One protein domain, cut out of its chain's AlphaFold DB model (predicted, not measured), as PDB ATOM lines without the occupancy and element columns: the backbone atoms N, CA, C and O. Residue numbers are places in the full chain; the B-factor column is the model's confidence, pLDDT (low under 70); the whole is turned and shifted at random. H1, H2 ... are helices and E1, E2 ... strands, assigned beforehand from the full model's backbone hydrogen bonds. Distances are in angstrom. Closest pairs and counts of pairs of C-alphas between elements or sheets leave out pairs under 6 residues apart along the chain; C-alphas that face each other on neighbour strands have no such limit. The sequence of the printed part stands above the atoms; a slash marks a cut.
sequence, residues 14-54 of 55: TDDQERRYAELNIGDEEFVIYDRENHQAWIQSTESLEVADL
ATOM      1  N   THR A  14     136.225 175.669 156.284       53.53
ATOM      2  CA  THR A  14     136.121 177.044 155.780       53.53
ATOM      3  C   THR A  14     137.248 177.905 156.331       53.53
ATOM      4  O   THR A  14     137.784 178.732 155.615       53.53
ATOM      5  N   ASP A  15     137.676 177.640 157.562       58.00
ATOM      6  CA  ASP A  15     138.678 178.414 158.299       58.00
ATOM      7  C   ASP A  15     140.054 178.470 157.584       58.00
ATOM      8  O   ASP A  15     140.730 179.498 157.583       58.00
ATOM      9  N   ASP A  16     140.463 177.400 156.886       60.66
ATOM     10  CA  ASP A  16     141.699 177.399 156.081       60.66
ATOM     11  C   ASP A  16     141.530 178.114 154.728       60.66
ATOM     12  O   ASP A  16     142.441 178.814 154.278       60.66
ATOM     13  N   GLN A  17     140.361 178.003 154.086       60.78
ATOM     14  CA  GLN A  17     140.055 178.775 152.874       60.78
ATOM     15  C   GLN A  17     139.877 180.265 153.175       60.78
ATOM     16  O   GLN A  17     140.373 181.085 152.408       60.78
ATOM     17  N   GLU A  18     139.242 180.618 154.291       64.50
ATOM     18  CA  GLU A  18     139.107 181.986 154.787       64.50
ATOM     19  C   GLU A  18     140.463 182.563 155.175       64.50
ATOM     20  O   GLU A  18     140.680 183.755 154.991       64.50
ATOM     21  N   ARG A  19     141.420 181.754 155.657       69.81
ATOM     22  CA  ARG A  19     142.819 182.180 155.861       69.81
ATOM     23  C   ARG A  19     143.561 182.417 154.555       69.81
ATOM     24  O   ARG A  19     144.307 183.390 154.447       69.81
ATOM     25  N   ARG A  20     143.361 181.559 153.559       82.56
ATOM     26  CA  ARG A  20     144.095 181.640 152.298       82.56
ATOM     27  C   ARG A  20     143.551 182.708 151.364       82.56
ATOM     28  O   ARG A  20     144.340 183.437 150.776       82.56
ATOM     29  N   TYR A  21     142.239 182.835 151.248       83.31
ATOM     30  CA  TYR A  21     141.591 183.802 150.372       83.31
ATOM     31  C   TYR A  21     141.022 184.971 151.179       83.31
ATOM     32  O   TYR A  21     140.507 184.784 152.273       83.31
ATOM     33  N   ALA A  22     141.136 186.189 150.663       82.81
ATOM     34  CA  ALA A  22     140.555 187.384 151.266       82.81
ATOM     35  C   ALA A  22     139.844 188.233 150.216       82.81
ATOM     36  O   ALA A  22     140.162 188.162 149.036       82.81
ATOM     37  N   GLU A  23     138.892 189.052 150.636       86.94
ATOM     38  CA  GLU A  23     138.193 189.979 149.750       86.94
ATOM     39  C   GLU A  23     138.895 191.340 149.753       86.94
ATOM     40  O   GLU A  23     139.190 191.906 150.809       86.94
ATOM     41  N   LEU A  24     139.163 191.877 148.565       84.38
ATOM     42  CA  LEU A  24     139.639 193.241 148.374       84.38
ATOM     43  C   LEU A  24     138.583 194.026 147.598       84.38
ATOM     44  O   LEU A  24     138.330 193.750 146.427       84.38
ATOM     45  N   ASN A  25     137.999 195.024 148.254       88.00
ATOM     46  CA  ASN A  25     137.102 195.982 147.613       88.00
ATOM     47  C   ASN A  25     137.924 196.932 146.731       88.00
ATOM     48  O   ASN A  25     138.862 197.561 147.229       88.00
ATOM     49  N   ILE A  26     137.574 197.045 145.447       86.25
ATOM     50  CA  ILE A  26     138.295 197.887 144.473       86.25
ATOM     51  C   ILE A  26     137.539 199.170 144.091       86.25
ATOM     52  O   ILE A  26     138.112 200.033 143.428       86.25
ATOM     53  N   GLY A  27     136.315 199.350 144.595       84.00
ATOM     54  CA  GLY A  27     135.439 200.486 144.283       84.00
ATOM     55  C   GLY A  27     134.208 200.030 143.503       84.00
ATOM     56  O   GLY A  27     134.124 198.866 143.154       84.00
ATOM     57  N   ASP A  28     133.237 200.920 143.287       86.94
ATOM     58  CA  ASP A  28     132.072 200.684 142.414       86.94
ATOM     59  C   ASP A  28     131.275 199.389 142.683       86.94
ATOM     60  O   ASP A  28     130.742 198.775 141.767       86.94
ATOM     61  N   GLU A  29     131.176 198.983 143.956       84.38
ATOM     62  CA  GLU A  29     130.551 197.713 144.386       84.38
ATOM     63  C   GLU A  29     131.259 196.450 143.841       84.38
ATOM     64  O   GLU A  29     130.768 195.332 143.996       84.38
ATOM     65  N   GLU A  30     132.456 196.613 143.275       81.94
ATOM     66  CA  GLU A  30     133.319 195.549 142.785       81.94
ATOM     67  C   GLU A  30     134.299 195.075 143.870       81.94
ATOM     68  O   GLU A  30     134.922 195.854 144.611       81.94
ATOM     69  N   PHE A  31     134.492 193.758 143.928       82.81
ATOM     70  CA  PHE A  31     135.458 193.113 144.806       82.81
ATOM     71  C   PHE A  31     136.202 192.001 144.072       82.81
ATOM     72  O   PHE A  31     135.692 191.383 143.138       82.81
ATOM     73  N   VAL A  32     137.423 191.726 144.526       82.00
ATOM     74  CA  VAL A  32     138.223 190.591 144.065       82.00
ATOM     75  C   VAL A  32     138.531 189.669 145.238       82.00
ATOM     76  O   VAL A  32     138.913 190.127 146.316       82.00
ATOM     77  N   ILE A  33     138.371 188.361 145.036       83.06
ATOM     78  CA  ILE A  33     138.789 187.344 146.008       83.06
ATOM     79  C   ILE A  33     140.235 186.980 145.717       83.06
ATOM     80  O   ILE A  33     140.568 186.660 144.575       83.06
ATOM     81  N   TYR A  34     141.082 187.027 146.745       79.12
ATOM     82  CA  TYR A  34     142.517 187.047 146.574       79.12
ATOM     83  C   TYR A  34     143.313 186.081 147.466       79.12
ATOM     84  O   TYR A  34     143.151 186.089 148.677       79.12
ATOM     85  N   ASP A  35     144.189 185.247 146.873       85.00
ATOM     86  CA  ASP A  35     145.110 184.349 147.597       85.00
ATOM     87  C   ASP A  35     146.197 185.165 148.330       85.00
ATOM     88  O   ASP A  35     147.074 185.769 147.703       85.00
ATOM     89  N   ARG A  36     146.125 185.191 149.663       81.94
ATOM     90  CA  ARG A  36     147.058 185.865 150.576       81.94
ATOM     91  C   ARG A  36     148.399 185.148 150.685       81.94
ATOM     92  O   ARG A  36     149.423 185.804 150.875       81.94
ATOM     93  N   GLU A  37     148.404 183.824 150.570       84.50
ATOM     94  CA  GLU A  37     149.605 183.002 150.730       84.50
ATOM     95  C   GLU A  37     150.447 182.986 149.455       84.50
ATOM     96  O   GLU A  37     151.677 182.989 149.523       84.50
ATOM     97  N   ASN A  38     149.800 183.031 148.289       80.94
ATOM     98  CA  ASN A  38     150.464 182.997 146.992       80.94
ATOM     99  C   ASN A  38     150.003 184.124 146.053       80.94
ATOM    100  O   ASN A  38     149.585 183.909 144.916       80.94
ATOM    101  N   HIS A  39     150.138 185.359 146.532       72.00
ATOM    102  CA  HIS A  39     149.764 186.586 145.820       72.00
ATOM    103  C   HIS A  39     150.519 186.820 144.494       72.00
ATOM    104  O   HIS A  39     150.126 187.679 143.714       72.00
ATOM    105  N   GLN A  40     151.592 186.070 144.212       73.12
ATOM    106  CA  GLN A  40     152.366 186.182 142.965       73.12
ATOM    107  C   GLN A  40     151.941 185.177 141.884       73.12
ATOM    108  O   GLN A  40     152.339 185.324 140.732       73.12
ATOM    109  N   ALA A  41     151.137 184.165 142.224       73.38
ATOM    110  CA  ALA A  41     150.722 183.102 141.300       73.38
ATOM    111  C   ALA A  41     149.427 183.422 140.527       73.38
ATOM    112  O   ALA A  41     148.752 182.522 140.028       73.38
ATOM    113  N   TRP A  42     149.055 184.695 140.445       69.06
ATOM    114  CA  TRP A  42     147.771 185.113 139.906       69.06
ATOM    115  C   TRP A  42     147.716 185.066 138.392       69.06
ATOM    116  O   TRP A  42     148.579 185.612 137.706       69.06
ATOM    117  N   ILE A  43     146.641 184.470 137.883       63.75
ATOM    118  CA  ILE A  43     146.291 184.499 136.470       63.75
ATOM    119  C   ILE A  43     145.026 185.338 136.351       63.75
ATOM    120  O   ILE A  43     143.969 184.962 136.854       63.75
ATOM    121  N   GLN A  44     145.144 186.488 135.694       66.25
ATOM    122  CA  GLN A  44     143.985 187.282 135.317       66.25
ATOM    123  C   GLN A  44     143.251 186.556 134.184       66.25
ATOM    124  O   GLN A  44     143.824 186.340 133.115       66.25
ATOM    125  N   SER A  45     141.993 186.172 134.416       70.88
ATOM    126  CA  SER A  45     141.123 185.701 133.334       70.88
ATOM    127  C   SER A  45     140.872 186.849 132.354       70.88
ATOM    128  O   SER A  45     140.598 187.972 132.777       70.88
ATOM    129  N   THR A  46     140.953 186.580 131.051       77.50
ATOM    130  CA  THR A  46     140.528 187.528 130.004       77.50
ATOM    131  C   THR A  46     139.027 187.467 129.731       77.50
ATOM    132  O   THR A  46     138.512 188.294 128.989       77.50
ATOM    133  N   GLU A  47     138.340 186.489 130.319       76.38
ATOM    134  CA  GLU A  47     136.916 186.227 130.135       76.38
ATOM    135  C   GLU A  47     136.153 186.555 131.425       76.38
ATOM    136  O   GLU A  47     136.575 186.154 132.517       76.38
ATOM    137  N   SER A  48     135.019 187.240 131.287       72.62
ATOM    138  CA  SER A  48     134.017 187.447 132.337       72.62
ATOM    139  C   SER A  48     132.769 186.621 132.020       72.62
ATOM    140  O   SER A  48     132.334 186.582 130.870       72.62
ATOM    141  N   LEU A  49     132.183 185.974 133.029       78.06
ATOM    142  CA  LEU A  49     130.954 185.188 132.897       78.06
ATOM    143  C   LEU A  49     129.832 185.861 133.688       78.06
ATOM    144  O   LEU A  49     130.036 186.246 134.839       78.06
ATOM    145  N   GLU A  50     128.650 185.963 133.089       77.50
ATOM    146  CA  GLU A  50     127.452 186.434 133.780       77.50
ATOM    147  C   GLU A  50     126.916 185.341 134.709       77.50
ATOM    148  O   GLU A  50     126.821 184.171 134.329       77.50
ATOM    149  N   VAL A  51     126.491 185.712 135.922       74.25
ATOM    150  CA  VAL A  51     125.890 184.753 136.874       74.25
ATOM    151  C   VAL A  51     124.630 184.108 136.284       74.25
ATOM    152  O   VAL A  51     124.339 182.949 136.565       74.25
ATOM    153  N   ALA A  52     123.914 184.829 135.415       80.44
ATOM    154  CA  ALA A  52     122.750 184.319 134.694       80.44
ATOM    155  C   ALA A  52     123.069 183.147 133.741       80.44
ATOM    156  O   ALA A  52     122.167 182.372 133.417       80.44
ATOM    157  N   ASP A  53     124.328 183.004 133.319       78.19
ATOM    158  CA  ASP A  53     124.779 181.959 132.395       78.19
ATOM    159  C   ASP A  53     125.279 180.693 133.118       78.19
ATOM    160  O   ASP A  53     125.496 179.657 132.481       78.19
ATOM    161  N   LEU A  54     125.417 180.732 134.449       73.94
ATOM    162  CA  LEU A  54     125.719 179.562 135.275       73.94
ATOM    163  C   LEU A  54     124.418 178.776 135.541       73.94
ATOM    164  O   LEU A  54     123.606 179.159 136.384       73.94
TER     165      LEU A  54
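This is residues 14 to 54 of the 55 residues of an uncharacterized protein of Haloarcula amylolytica JCM 13557 (UniProt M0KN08). The model is a single two-stranded hairpin, E1 and E2, with the short helix H1 at its open end and a long tail that leaves the same end, where residues 43 to 54 stand free. No second layer covers the hairpin of E1 and E2, and residues 36 to 54, a long stretch with no named element, swing wide of it, their C-alphas 10 to 19 A from the mean of all C-alphas. The printed part has 41 residues, with one named helix and two named strands in the order H1, E1, E2, and the two-stranded sheet, order E1 - E2, is antiparallel. The class is mixed, helices and strands, though under half of the printed residues are in named elements. The whole is loose, with a radius of gyration of the C-alphas of 12.3 A and spans of 29 by 23 by 19 A.

Find C-alpha 14 at (136.121, 177.044, 155.780), where H1 begins; it holds residues 14 to 20 and measures 9.8 A from first to last C-alpha. At C-alpha 21, at (141.591, 183.802, 150.372), E1 begins and runs through residues 21 to 27 over 18.8 A. Pass residues 28 and 29 to reach E2, residues 30 to 35, which measures 17.0 A and ends at C-alpha 35 at (145.110, 184.349, 147.597). From residue 36 to residue 54 there is no named element.

Look first at E1 and E2, a hairpin of antiparallel neighbour strands whose directions stand at 152 degrees. The C-alphas of Asn 25 and Phe 31 face each other at 4.3 A, and those of Tyr 21 and Asp 35 do so at 4.5 A. In the backbone, N 22 and O 34 are within hydrogen-bond range at 2.8 A, and so are N 32 and O 24 at 2.9 A. H1 joins E1 by a tight link with no residue between them. The closest C-alphas of H1 and E2 are those of Arg 20 and Asp 35, 5.5 A apart, the one pair within 8 A. In H1 every O i to N i+4 pair is within hydrogen-bond range.

The two C-alphas farthest apart are those of Glu 37 and Ala 52, 31.3 A. From Thr 14 to Leu 54, the first and last printed C-alphas, the distance is 23.1 A. The printed part has no cut, and the links H1 to E1 and E1 to E2 are both tight. Look along residues 36 to 54 and you will find their C-alphas 10 to 19 A from the mean of the C-alphas. The mean pLDDT of the printed part is 76.5; it is under 70 at residues 14 to 19 and 42 to 44.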